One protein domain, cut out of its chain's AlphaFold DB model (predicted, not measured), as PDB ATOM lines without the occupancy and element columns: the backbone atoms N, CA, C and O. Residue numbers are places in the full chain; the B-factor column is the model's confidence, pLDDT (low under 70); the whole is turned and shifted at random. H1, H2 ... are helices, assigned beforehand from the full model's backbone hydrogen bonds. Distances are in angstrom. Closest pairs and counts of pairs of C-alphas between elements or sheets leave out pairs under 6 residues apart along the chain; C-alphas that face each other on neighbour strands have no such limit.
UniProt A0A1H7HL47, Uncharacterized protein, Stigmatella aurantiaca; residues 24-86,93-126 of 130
ATOM      1  N   THR A  24      68.710  70.762 170.907       88.88
ATOM      2  CA  THR A  24      67.817  69.906 171.693       88.88
ATOM      3  C   THR A  24      67.986  70.159 173.190       88.88
ATOM      4  O   THR A  24      66.993  70.225 173.907       88.88
ATOM      5  N   CYS A  25      69.218  70.361 173.668       91.38
ATOM      6  CA  CYS A  25      69.474  70.691 175.072       91.38
ATOM      7  C   CYS A  25      68.798  72.009 175.462       91.38
ATOM      8  O   CYS A  25      68.084  72.054 176.464       91.38
ATOM      9  N   GLU A  26      68.967  73.050 174.642       91.00
ATOM     10  CA  GLU A  26      68.328  74.342 174.891       91.00
ATOM     11  C   GLU A  26      66.803  74.218 174.858       91.00
ATOM     12  O   GLU A  26      66.145  74.695 175.773       91.00
ATOM     13  N   SER A  27      66.238  73.518 173.867       91.25
ATOM     14  CA  SER A  27      64.785  73.339 173.761       91.25
ATOM     15  C   SER A  27      64.188  72.627 174.975       91.25
ATOM     16  O   SER A  27      63.213  73.111 175.539       91.25
ATOM     17  N   VAL A  28      64.761  71.495 175.395       90.81
ATOM     18  CA  VAL A  28      64.244  70.743 176.549       90.81
ATOM     19  C   VAL A  28      64.410  71.547 177.841       90.81
ATOM     20  O   VAL A  28      63.519  71.553 178.687       90.81
ATOM     21  N   CYS A  29      65.528  72.257 177.987       90.94
ATOM     22  CA  CYS A  29      65.749  73.134 179.128       90.94
ATOM     23  C   CYS A  29      64.730  74.284 179.181       90.94
ATOM     24  O   CYS A  29      64.184  74.571 180.245       90.94
ATOM     25  N   GLU A  30      64.439  74.926 178.047       91.00
ATOM     26  CA  GLU A  30      63.447  76.004 177.973       91.00
ATOM     27  C   GLU A  30      62.035  75.485 178.275       91.00
ATOM     28  O   GLU A  30      61.285  76.132 179.006       91.00
ATOM     29  N   ASP A  31      61.689  74.281 177.809       90.44
ATOM     30  CA  ASP A  31      60.429  73.624 178.165       90.44
ATOM     31  C   ASP A  31      60.344  73.338 179.679       90.44
ATOM     32  O   ASP A  31      59.298  73.555 180.295       90.44
ATOM     33  N   ALA A  32      61.448  72.931 180.318       88.38
ATOM     34  CA  ALA A  32      61.511  72.753 181.771       88.38
ATOM     35  C   ALA A  32      61.404  74.094 182.531       88.38
ATOM     36  O   ALA A  32      60.730  74.190 183.560       88.38
ATOM     37  N   ASN A  33      62.010  75.163 182.008       89.00
ATOM     38  CA  ASN A  33      61.871  76.526 182.529       89.00
ATOM     39  C   ASN A  33      60.488  77.143 182.269       89.00
ATOM     40  O   ASN A  33      60.144  78.159 182.878       89.00
ATOM     41  N   ALA A  34      59.673  76.571 181.385       88.50
ATOM     42  CA  ALA A  34      58.293  77.005 181.198       88.50
ATOM     43  C   ALA A  34      57.357  76.488 182.308       88.50
ATOM     44  O   ALA A  34      56.274  77.049 182.496       88.50
ATOM     45  N   CYS A  35      57.766  75.457 183.059       86.94
ATOM     46  CA  CYS A  35      57.014  74.931 184.201       86.94
ATOM     47  C   CYS A  35      56.899  75.954 185.338       86.94
ATOM     48  O   CYS A  35      57.731  76.857 185.466       86.94
ATOM     49  N   GLU A  36      55.893  75.811 186.210       83.56
ATOM     50  CA  GLU A  36      55.769  76.699 187.366       83.56
ATOM     51  C   GLU A  36      57.004  76.591 188.287       83.56
ATOM     52  O   GLU A  36      57.657  75.553 188.390       83.56
ATOM     53  N   VAL A  37      57.330  77.662 189.021       74.56
ATOM     54  CA  VAL A  37      58.505  77.702 189.925       74.56
ATOM     55  C   VAL A  37      58.477  76.575 190.969       74.56
ATOM     56  O   VAL A  37      59.518  76.116 191.425       74.56
ATOM     57  N   ASN A  38      57.289  76.123 191.370       76.50
ATOM     58  CA  ASN A  38      57.113  75.014 192.307       76.50
ATOM     59  C   ASN A  38      57.241  73.627 191.640       76.50
ATOM     60  O   ASN A  38      57.214  72.633 192.367       76.50
ATOM     61  N   GLU A  39      57.319  73.542 190.311       71.44
ATOM     62  CA  GLU A  39      57.415  72.325 189.492       71.44
ATOM     63  C   GLU A  39      58.831  72.059 188.980       71.44
ATOM     64  O   GLU A  39      59.137  70.914 188.661       71.44
ATOM     65  N   ARG A  40      59.711  73.066 188.999       71.25
ATOM     66  CA  ARG A  40      61.125  72.923 188.631       71.25
ATOM     67  C   ARG A  40      62.063  72.975 189.846       71.25
ATOM     68  O   ARG A  40      61.795  73.706 190.801       71.25
ATOM     69  N   PRO A  41      63.187  72.232 189.835       65.12
ATOM     70  CA  PRO A  41      64.168  72.267 190.922       65.12
ATOM     71  C   PRO A  41      64.944  73.594 190.992       65.12
ATOM     72  O   PRO A  41      65.365  73.991 192.080       65.12
ATOM     73  N   ALA A  42      65.143  74.268 189.856       68.44
ATOM     74  CA  ALA A  42      65.792  75.572 189.743       68.44
ATOM     75  C   ALA A  42      65.443  76.230 188.398       68.44
ATOM     76  O   ALA A  42      65.099  75.528 187.451       68.44
ATOM     77  N   ASP A  43      65.573  77.556 188.317       73.81
ATOM     78  CA  ASP A  43      65.737  78.249 187.034       73.81
ATOM     79  C   ASP A  43      67.140  77.991 186.493       73.81
ATOM     80  O   ASP A  43      68.124  78.153 187.222       73.81
ATOM     81  N   VAL A  44      67.228  77.608 185.223       81.44
ATOM     82  CA  VAL A  44      68.497  77.315 184.559       81.44
ATOM     83  C   VAL A  44      68.649  78.242 183.364       81.44
ATOM     84  O   VAL A  44      67.799  78.265 182.488       81.44
ATOM     85  N   GLU A  45      69.734  79.004 183.275       87.12
ATOM     86  CA  GLU A  45      70.042  79.695 182.020       87.12
ATOM     87  C   GLU A  45      70.455  78.635 180.981       87.12
ATOM     88  O   GLU A  45      71.524  78.034 181.090       87.12
ATOM     89  N   CYS A  46      69.581  78.351 180.009       88.81
ATOM     90  CA  CYS A  46      69.680  77.139 179.192       88.81
ATOM     91  C   CYS A  46      70.905  77.093 178.284       88.81
ATOM     92  O   CYS A  46      71.614  76.089 178.275       88.81
ATOM     93  N   THR A  47      71.211  78.186 177.585       89.44
ATOM     94  CA  THR A  47      72.421  78.272 176.759       89.44
ATOM     95  C   THR A  47      73.698  77.993 177.561       89.44
ATOM     96  O   THR A  47      74.394  77.039 177.212       89.44
ATOM     97  N   PRO A  48      74.017  78.728 178.652       90.19
ATOM     98  CA  PRO A  48      75.245  78.465 179.399       90.19
ATOM     99  C   PRO A  48      75.237  77.096 180.087       90.19
ATOM    100  O   PRO A  48      76.291  76.480 180.198       90.19
ATOM    101  N   TYR A  49      74.077  76.566 180.491       90.69
ATOM    102  CA  TYR A  49      73.992  75.198 181.003       90.69
ATOM    103  C   TYR A  49      74.422  74.161 179.959       90.69
ATOM    104  O   TYR A  49      75.230  73.281 180.261       90.69
ATOM    105  N   CYS A  50      73.906  74.264 178.734       91.12
ATOM    106  CA  CYS A  50      74.240  73.336 177.660       91.12
ATOM    107  C   CYS A  50      75.724  73.445 177.267       91.12
ATOM    108  O   CYS A  50      76.395  72.417 177.140       91.12
ATOM    109  N   GLU A  51      76.274  74.663 177.205       91.44
ATOM    110  CA  GLU A  51      77.712  74.887 176.990       91.44
ATOM    111  C   GLU A  51      78.558  74.279 178.122       91.44
ATOM    112  O   GLU A  51      79.593  73.653 177.870       91.44
ATOM    113  N   ASP A  52      78.118  74.417 179.375       92.44
ATOM    114  CA  ASP A  52      78.808  73.863 180.538       92.44
ATOM    115  C   ASP A  52      78.802  72.332 180.537       92.44
ATOM    116  O   ASP A  52      79.815  71.725 180.904       92.44
ATOM    117  N   VAL A  53      77.702  71.698 180.115       93.06
ATOM    118  CA  VAL A  53      77.627  70.240 179.944       93.06
ATOM    119  C   VAL A  53      78.617  69.780 178.875       93.06
ATOM    120  O   VAL A  53      79.417  68.878 179.135       93.06
ATOM    121  N   GLU A  54      78.635  70.415 177.703       92.44
ATOM    122  CA  GLU A  54      79.577  70.090 176.624       92.44
ATOM    123  C   GLU A  54      81.034  70.264 177.070       92.44
ATOM    124  O   GLU A  54      81.860  69.356 176.924       92.44
ATOM    125  N   ALA A  55      81.352  71.400 177.695       93.38
ATOM    126  CA  ALA A  55      82.691  71.685 178.190       93.38
ATOM    127  C   ALA A  55      83.111  70.711 179.302       93.38
ATOM    128  O   ALA A  55      84.274  70.303 179.365       93.38
ATOM    129  N   PHE A  56      82.191  70.326 180.186       94.62
ATOM    130  CA  PHE A  56      82.448  69.370 181.261       94.62
ATOM    131  C   PHE A  56      82.755  67.972 180.722       94.62
ATOM    132  O   PHE A  56      83.727  67.347 181.153       94.62
ATOM    133  N   GLN A  57      81.990  67.511 179.733       93.69
ATOM    134  CA  GLN A  57      82.240  66.241 179.051       93.69
ATOM    135  C   GLN A  57      83.575  66.264 178.297       93.69
ATOM    136  O   GLN A  57      84.379  65.343 178.438       93.69
ATOM    137  N   ALA A  58      83.884  67.359 177.595       94.44
ATOM    138  CA  ALA A  58      85.165  67.521 176.915       94.44
ATOM    139  C   ALA A  58      86.356  67.449 177.889       94.44
ATOM    140  O   ALA A  58      87.363  66.804 177.585       94.44
ATOM    141  N   ARG A  59      86.248  68.060 179.079       94.94
ATOM    142  CA  ARG A  59      87.278  67.957 180.130       94.94
ATOM    143  C   ARG A  59      87.425  66.529 180.655       94.94
ATOM    144  O   ARG A  59      88.554  66.073 180.834       94.94
ATOM    145  N   ALA A  60      86.322  65.805 180.848       94.94
ATOM    146  CA  ALA A  60      86.362  64.404 181.265       94.94
ATOM    147  C   ALA A  60      87.079  63.514 180.235       94.94
ATOM    148  O   ALA A  60      87.979  62.753 180.602       94.94
ATOM    149  N   VAL A  61      86.760  63.671 178.947       96.12
ATOM    150  CA  VAL A  61      87.424  62.948 177.848       96.12
ATOM    151  C   VAL A  61      88.914  63.297 177.777       96.12
ATOM    152  O   VAL A  61      89.756  62.405 177.673       96.12
ATOM    153  N   GLN A  62      89.279  64.577 177.911       94.19
ATOM    154  CA  GLN A  62      90.686  65.006 177.970       94.19
ATOM    155  C   GLN A  62      91.439  64.409 179.170       94.19
ATOM    156  O   GLN A  62      92.638  64.150 179.077       94.19
ATOM    157  N   ALA A  63      90.741  64.146 180.277       93.56
ATOM    158  CA  ALA A  63      91.268  63.451 181.449       93.56
ATOM    159  C   ALA A  63      91.274  61.911 181.308       93.56
ATOM    160  O   ALA A  63      91.558  61.204 182.278       93.56
ATOM    161  N   GLY A  64      90.972  61.378 180.119       93.62
ATOM    162  CA  GLY A  64      91.004  59.947 179.813       93.62
ATOM    163  C   GLY A  64      89.782  59.166 180.295       93.62
ATOM    164  O   GLY A  64      89.880  57.952 180.471       93.62
ATOM    165  N   GLN A  65      88.661  59.841 180.558       95.19
ATOM    166  CA  GLN A  65      87.388  59.180 180.854       95.19
ATOM    167  C   GLN A  65      86.644  58.797 179.574       95.19
ATOM    168  O   GLN A  65      86.926  59.314 178.494       95.19
ATOM    169  N   GLU A  66      85.695  57.873 179.719       92.12
ATOM    170  CA  GLU A  66      84.747  57.542 178.658       92.12
ATOM    171  C   GLU A  66      83.904  58.767 178.284       92.12
ATOM    172  O   GLU A  66      83.600  59.612 179.130       92.12
ATOM    173  N   ASP A  67      83.544  58.856 177.006       92.50
ATOM    174  CA  ASP A  67      82.642  59.887 176.515       92.50
ATOM    175  C   ASP A  67      81.204  59.587 176.957       92.50
ATOM    176  O   ASP A  67      80.605  58.588 176.560       92.50
ATOM    177  N   CYS A  68      80.651  60.470 177.787       94.25
ATOM    178  CA  CYS A  68      79.300  60.352 178.325       94.25
ATOM    179  C   CYS A  68      78.234  61.040 177.451       94.25
ATOM    180  O   CYS A  68      77.058  61.002 177.821       94.25
ATOM    181  N   ASN A  69      78.602  61.644 176.311       92.00
ATOM    182  CA  ASN A  69      77.690  62.468 175.513       92.00
ATOM    183  C   ASN A  69      76.465  61.696 175.010       92.00
ATOM    184  O   ASN A  69      75.345  62.176 175.143       92.00
ATOM    185  N   GLY A  70      76.643  60.456 174.544       92.75
ATOM    186  CA  GLY A  70      75.514  59.628 174.102       92.75
ATOM    187  C   GLY A  70      74.495  59.328 175.213       92.75
ATOM    188  O   GLY A  70      73.316  59.128 174.936       92.75
ATOM    189  N   LEU A  71      74.917  59.331 176.485       95.44
ATOM    190  CA  LEU A  71      74.003  59.182 177.624       95.44
ATOM    191  C   LEU A  71      73.244  60.479 177.920       95.44
ATOM    192  O   LEU A  71      72.097  60.421 178.359       95.44
ATOM    193  N   PHE A  72      73.874  61.633 177.690       94.56
ATOM    194  CA  PHE A  72      73.201  62.924 177.794       94.56
ATOM    195  C   PHE A  72      72.168  63.093 176.677       94.56
ATOM    196  O   PHE A  72      71.024  63.434 176.955       94.56
ATOM    197  N   GLU A  73      72.529  62.760 175.436       93.19
ATOM    198  CA  GLU A  73      71.610  62.768 174.292       93.19
ATOM    199  C   GLU A  73      70.412  61.843 174.531       93.19
ATOM    200  O   GLU A  73      69.277  62.274 174.379       93.19
ATOM    201  N   ALA A  74      70.624  60.626 175.045       93.56
ATOM    202  CA  ALA A  74      69.522  59.726 175.395       93.56
ATOM    203  C   ALA A  74      68.575  60.299 176.470       93.56
ATOM    204  O   ALA A  74      67.381  59.993 176.489       93.56
ATOM    205  N   HIS A  75      69.095  61.119 177.388       93.69
ATOM    206  CA  HIS A  75      68.275  61.838 178.358       93.69
ATOM    207  C   HIS A  75      67.444  62.944 177.692       93.69
ATOM    208  O   HIS A  75      66.245  63.034 177.963       93.69
ATOM    209  N   LEU A  76      68.046  63.723 176.789       93.88
ATOM    210  CA  LEU A  76      67.344  64.747 176.012       93.88
ATOM    211  C   LEU A  76      66.259  64.135 175.113       93.88
ATOM    212  O   LEU A  76      65.117  64.583 175.158       93.88
ATOM    213  N   ASP A  77      66.575  63.063 174.385       93.94
ATOM    214  CA  ASP A  77      65.640  62.341 173.511       93.94
ATOM    215  C   ASP A  77      64.435  61.791 174.291       93.94
ATOM    216  O   ASP A  77      63.297  61.777 173.804       93.94
ATOM    217  N   CYS A  78      64.669  61.332 175.528       94.69
ATOM    218  CA  CYS A  78      63.591  60.891 176.405       94.69
ATOM    219  C   CYS A  78      62.635  62.040 176.721       94.69
ATOM    220  O   CYS A  78      61.416  61.859 176.643       94.69
ATOM    221  N   TRP A  79      63.168  63.214 177.061       93.12
ATOM    222  CA  TRP A  79      62.342  64.374 177.358       93.12
ATOM    223  C   TRP A  79      61.635  64.919 176.126       93.12
ATOM    224  O   TRP A  79      60.445  65.201 176.214       93.12
ATOM    225  N   GLU A  80      62.292  64.965 174.970       92.88
ATOM    226  CA  GLU A  80      61.652  65.347 173.710       92.88
ATOM    227  C   GLU A  80      60.461  64.420 173.395       92.88
ATOM    228  O   GLU A  80      59.355  64.874 173.093       92.88
ATOM    229  N   SER A  81      60.636  63.110 173.589       94.31
ATOM    230  CA  SER A  81      59.570  62.113 173.408       94.31
ATOM    231  C   SER A  81      58.441  62.219 174.442       94.31
ATOM    232  O   SER A  81      57.333  61.733 174.204       94.31
ATOM    233  N   ASN A  82      58.707  62.834 175.596       93.44
ATOM    234  CA  ASN A  82      57.779  62.955 176.719       93.44
ATOM    235  C   ASN A  82      57.527  64.418 177.113       93.44
ATOM    236  O   ASN A  82      57.169  64.675 178.259       93.44
ATOM    237  N   ALA A  83      57.639  65.371 176.180       90.31
ATOM    238  CA  ALA A  83      57.594  66.806 176.484       90.31
ATOM    239  C   ALA A  83      56.315  67.225 177.237       90.31
ATOM    240  O   ALA A  83      56.348  68.055 178.139       90.31
ATOM    241  N   SER A  84      55.180  66.565 176.966       91.56
ATOM    242  CA  SER A  84      53.916  66.781 177.700       91.56
ATOM    243  C   SER A  84      53.976  66.473 179.206       91.56
ATOM    244  O   SER A  84      53.062  66.838 179.941       91.56
ATOM    245  N   GLN A  85      55.007  65.757 179.652       93.19
ATOM    246  CA  GLN A  85      55.221  65.328 181.030       93.19
ATOM    247  C   GLN A  85      56.318  66.129 181.735       93.19
ATOM    248  O   GLN A  85      56.575  65.855 182.902       93.19
ATOM    249  N   ILE A  86      56.958  67.100 181.075       89.00
ATOM    250  CA  ILE A  86      58.150  67.777 181.613       89.00
ATOM    251  C   ILE A  86      57.890  68.528 182.927       89.00
ATOM    252  O   ILE A  86      58.745  68.550 183.803       89.00
ATOM    253  N   GLY A  93      59.730  58.661 183.923       90.94
ATOM    254  CA  GLY A  93      60.118  57.887 182.739       90.94
ATOM    255  C   GLY A  93      61.513  58.214 182.194       90.94
ATOM    256  O   GLY A  93      62.145  57.340 181.612       90.94
ATOM    257  N   CYS A  94      62.025  59.424 182.443       92.31
ATOM    258  CA  CYS A  94      63.363  59.853 182.010       92.31
ATOM    259  C   CYS A  94      64.431  59.811 183.114       92.31
ATOM    260  O   CYS A  94      65.598  60.133 182.868       92.31
ATOM    261  N   THR A  95      64.075  59.363 184.325       90.88
ATOM    262  CA  THR A  95      65.002  59.292 185.466       90.88
ATOM    263  C   THR A  95      66.157  58.317 185.223       90.88
ATOM    264  O   THR A  95      67.273  58.565 185.684       90.88
ATOM    265  N   GLU A  96      65.929  57.220 184.496       93.19
ATOM    266  CA  GLU A  96      66.978  56.240 184.189       93.19
ATOM    267  C   GLU A  96      68.068  56.839 183.290       93.19
ATOM    268  O   GLU A  96      69.246  56.772 183.643       93.19
ATOM    269  N   ALA A  97      67.685  57.504 182.195       92.31
ATOM    270  CA  ALA A  97      68.621  58.158 181.281       92.31
ATOM    271  C   ALA A  97      69.414  59.279 181.982       92.31
ATOM    272  O   ALA A  97      70.644  59.321 181.906       92.31
ATOM    273  N   ALA A  98      68.729  60.108 182.782       90.75
ATOM    274  CA  ALA A  98      69.362  61.110 183.640       90.75
ATOM    275  C   ALA A  98      70.397  60.487 184.599       90.75
ATOM    276  O   ALA A  98      71.513  60.985 184.763       90.75
ATOM    277  N   THR A  99      70.039  59.374 185.245       93.88
ATOM    278  CA  THR A  99      70.908  58.674 186.202       93.88
ATOM    279  C   THR A  99      72.114  58.040 185.518       93.88
ATOM    280  O   THR A  99      73.216  58.091 186.067       93.88
ATOM    281  N   ALA A 100      71.937  57.480 184.321       94.75
ATOM    282  CA  ALA A 100      73.020  56.895 183.540       94.75
ATOM    283  C   ALA A 100      74.097  57.941 183.216       94.75
ATOM    284  O   ALA A 100      75.272  57.728 183.532       94.75
ATOM    285  N   TRP A 101      73.694  59.106 182.700       95.44
ATOM    286  CA  TRP A 101      74.620  60.209 182.433       95.44
ATOM    287  C   TRP A 101      75.324  60.697 183.709       95.44
ATOM    288  O   TRP A 101      76.555  60.788 183.755       95.44
ATOM    289  N   ARG A 102      74.569  60.926 184.794       94.62
ATOM    290  CA  ARG A 102      75.140  61.361 186.082       94.62
ATOM    291  C   ARG A 102      76.154  60.369 186.643       94.62
ATOM    292  O   ARG A 102      77.161  60.792 187.205       94.62
ATOM    293  N   ASN A 103      75.904  59.069 186.511       94.62
ATOM    294  CA  ASN A 103      76.824  58.029 186.970       94.62
ATOM    295  C   ASN A 103      78.106  57.999 186.133       94.62
ATOM    296  O   ASN A 103      79.196  57.857 186.696       94.62
ATOM    297  N   CYS A 104      77.983  58.188 184.818       95.31
ATOM    298  CA  CYS A 104      79.123  58.305 183.916       95.31
ATOM    299  C   CYS A 104      80.016  59.494 184.322       95.31
ATOM    300  O   CYS A 104      81.174  59.298 184.698       95.31
ATOM    301  N   MET A 105      79.447  60.700 184.439       96.12
ATOM    302  CA  MET A 105      80.195  61.891 184.877       96.12
ATOM    303  C   MET A 105      80.665  61.816 186.338       96.12
ATOM    304  O   MET A 105      81.715  62.347 186.698       96.12
ATOM    305  N   GLY A 106      79.938  61.105 187.200       95.06
ATOM    306  CA  GLY A 106      80.358  60.824 188.572       95.06
ATOM    307  C   GLY A 106      81.657  60.017 188.646       95.06
ATOM    308  O   GLY A 106      82.405  60.143 189.617       95.06
ATOM    309  N   THR A 107      81.969  59.222 187.620       95.38
ATOM    310  CA  THR A 107      83.256  58.519 187.523       95.38
ATOM    311  C   THR A 107      84.394  59.515 187.323       95.38
ATOM    312  O   THR A 107      85.352  59.495 188.100       95.38
ATOM    313  N   TYR A 108      84.235  60.472 186.400       95.88
ATOM    314  CA  TYR A 108      85.167  61.591 186.243       95.88
ATOM    315  C   TYR A 108      85.339  62.377 187.549       95.88
ATOM    316  O   TYR A 108      86.469  62.601 187.986       95.88
ATOM    317  N   CYS A 109      84.248  62.707 188.246       96.88
ATOM    318  CA  CYS A 109      84.307  63.475 189.493       96.88
ATOM    319  C   CYS A 109      85.030  62.785 190.660       96.88
ATOM    320  O   CYS A 109      85.337  63.439 191.659       96.88
ATOM    321  N   LYS A 110      85.301  61.479 190.572       95.94
ATOM    322  CA  LYS A 110      86.092  60.740 191.570       95.94
ATOM    323  C   LYS A 110      87.594  60.754 191.264       95.94
ATOM    324  O   LYS A 110      88.389  60.435 192.150       95.94
ATOM    325  N   THR A 111      87.985  61.131 190.047       95.50
ATOM    326  CA  THR A 111      89.391  61.270 189.636       95.50
ATOM    327  C   THR A 111      90.049  62.496 190.268       95.50
ATOM    328  O   THR A 111      89.370  63.406 190.742       95.50
ATOM    329  N   ASP A 112      91.382  62.557 190.257       93.56
ATOM    330  CA  ASP A 112      92.102  63.734 190.759       93.56
ATOM    331  C   ASP A 112      91.855  64.987 189.909       93.56
ATOM    332  O   ASP A 112      91.717  66.072 190.469       93.56
ATOM    333  N   ALA A 113      91.706  64.838 188.587       92.25
ATOM    334  CA  ALA A 113      91.303  65.931 187.702       92.25
ATOM    335  C   ALA A 113      89.900  66.447 188.068       92.25
ATOM    336  O   ALA A 113      89.719  67.636 188.334       92.25
ATOM    337  N   GLY A 114      88.934  65.532 188.203       93.31
ATOM    338  CA  GLY A 114      87.557  65.860 188.564       93.31
ATOM    339  C   GLY A 114      87.417  66.527 189.935       93.31
ATOM    340  O   GLY A 114      86.568  67.393 190.099       93.31
ATOM    341  N   LYS A 115      88.282  66.228 190.915       92.06
ATOM    342  CA  LYS A 115      88.270  66.917 192.227       92.06
ATOM    343  C   LYS A 115      88.534  68.423 192.133       92.06
ATOM    344  O   LYS A 115      88.159  69.148 193.051       92.06
ATOM    345  N   THR A 116      89.199  68.877 191.071       93.00
ATOM    346  CA  THR A 116      89.477  70.301 190.817       93.00
ATOM    347  C   THR A 116      88.488  70.949 189.848       93.00
ATOM    348  O   THR A 116      88.516  72.164 189.673       93.00
ATOM    349  N   ASP A 117      87.602  70.157 189.242       94.38
ATOM    350  CA  ASP A 117      86.594  70.637 188.304       94.38
ATOM    351  C   ASP A 117      85.435  71.308 189.051       94.38
ATOM    352  O   ASP A 117      84.863  70.742 189.987       94.38
ATOM    353  N   VAL A 118      85.062  72.517 188.625       93.12
ATOM    354  CA  VAL A 118      83.978  73.296 189.248       93.12
ATOM    355  C   VAL A 118      82.627  72.590 189.161       93.12
ATOM    356  O   VAL A 118      81.793  72.780 190.046       93.12
ATOM    357  N   ASN A 119      82.444  71.726 188.160       94.06
ATOM    358  CA  ASN A 119      81.218  70.963 187.943       94.06
ATOM    359  C   ASN A 119      81.197  69.645 188.724       94.06
ATOM    360  O   ASN A 119      80.243  68.881 188.609       94.06
ATOM    361  N   CYS A 120      82.188  69.397 189.584       95.12
ATOM    362  CA  CYS A 120      82.218  68.259 190.491       95.12
ATOM    363  C   CYS A 120      82.070  68.684 191.962       95.12
ATOM    364  O   CYS A 120      82.495  69.753 192.409       95.12
ATOM    365  N   SER A 121      81.424  67.836 192.761       93.38
ATOM    366  CA  SER A 121      81.353  67.970 194.219       93.38
ATOM    367  C   SER A 121      81.141  66.614 194.873       93.38
ATOM    368  O   SER A 121      80.222  65.881 194.509       93.38
ATOM    369  N   GLY A 122      81.991  66.256 195.840       89.19
ATOM    370  CA  GLY A 122      81.831  65.016 196.607       89.19
ATOM    371  C   GLY A 122      81.756  63.746 195.745       89.19
ATOM    372  O   GLY A 122      81.028  62.823 196.097       89.19
ATOM    373  N   GLY A 123      82.450  63.712 194.600       89.81
ATOM    374  CA  GLY A 123      82.415  62.582 193.663       89.81
ATOM    375  C   GLY A 123      81.172  62.509 192.766       89.81
ATOM    376  O   GLY A 123      80.938  61.464 192.167       89.81
ATOM    377  N   ASN A 124      80.387  63.588 192.671       91.69
ATOM    378  CA  ASN A 124      79.199  63.698 191.823       91.69
ATOM    379  C   ASN A 124      79.264  64.949 190.937       91.69
ATOM    380  O   ASN A 124      79.907  65.932 191.311       91.69
ATOM    381  N   THR A 125      78.558  64.930 189.803       91.12
ATOM    382  CA  THR A 125      78.317  66.136 188.993       91.12
ATOM    383  C   THR A 125      77.409  67.124 189.735       91.12
ATOM    384  O   THR A 125      76.464  66.715 190.417       91.12
ATOM    385  N   ARG A 126      77.702  68.422 189.606       89.75
ATOM    386  CA  ARG A 126      76.845  69.540 190.033       89.75
ATOM    387  C   ARG A 126      75.824  69.930 188.972       89.75
ATOM    388  O   ARG A 126      74.792  70.489 189.321       89.75
TER     389      ARG A 126
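What this domain is: This is residues 24 to 86 and 93 to 126 of the 130 residues of an uncharacterized protein of Stigmatella aurantiaca (UniProt A0A1H7HL47). Two helices, H3 and H4, lie side by side and run opposite ways, while H2 splays away from H3 like the second arm of a V, and H1 fills the wide end between the first residues of H2 and residues 76 to 80 of H3. The narrow end holds the last part of H2 and of H4, from which residues 111 to 126 fold back as a loop stretch with no named element, and residues 34 to 45 loop from H1 to H2 at the wide end. The printed part has 97 residues with four named helices in the order H1, H2, H3, H4 and no named strand; the class is all helix. It is compact, with a radius of gyration of the C-alphas of 13.6 A, and elongated in outline, spanning 39 by 22 by 20 A.

Where its parts are: H1, residues 24 to 33, begins at C-alpha 24 at (67.817, 69.906, 171.693) and measures 14.0 A from first to last C-alpha. H2, residues 46 to 62, is the longest helix at 24.3 A, and its C-alpha 46 is at (69.680, 77.139, 179.192). H3, residues 69 to 81, measures 18.2 A. H4, residues 95 to 110, measures 22.0 A, has a kink of 26 degrees near residue 104, and ends at C-alpha 110 at (86.092, 60.740, 191.570).

How they stand to each other: H1 touches residues 46 to 50 of H2, opposite ways at a steep tilt of 48 degrees; the closest C-alphas, of Glu 26 and Cys 46, are 5.3 A apart. H1 also touches residues 76 to 80 of H3, the same way at a steep tilt of 53 degrees, closest at the C-alphas of Cys 25 and Leu 76, 6.4 A apart. H2 and H3 are close but not clearly touching, opposite ways at a shallow tilt of 29 degrees; their closest C-alphas, of Gln 57 and Asn 69, are 6.9 A apart. H3 touches residues 97 to 101 of H4, opposite ways at a shallow tilt of 22 degrees, with the closest C-alphas, of His 75 and Ala 97, 4.7 A apart. Residues 57 to 60 of H2 only just touch residues 105 to 108 of H4, with 3 pairs of C-alphas within 8 A, the closest being those of Ala 60 and Tyr 108 at 5.8 A; the two helices run the same way at a steep tilt of 50 degrees. H1 and H4 are apart. In H1, H2 and H3 every O i to N i+4 pair is within hydrogen-bond range; in H4 11 of 12 are. Residues 120 to 121 pair with residues 124 to 125, antiparallel, in stretches too short to bear a name.

The domain as a whole: The two C-alphas farthest apart, those of Ser 84 and Asp 112, are 40.5 A apart. Residues 87 to 92 are not printed, and C-alphas 86 and 93 are 10.1 A apart across this cut, which falls in the link from H3 to H4. The link from H1 to H2, 12 residues, is long, and that from H2 to H3, 6 residues, is short. The mean pLDDT of the printed part is 90.9; residues 41 to 42, in the long link, are under 70.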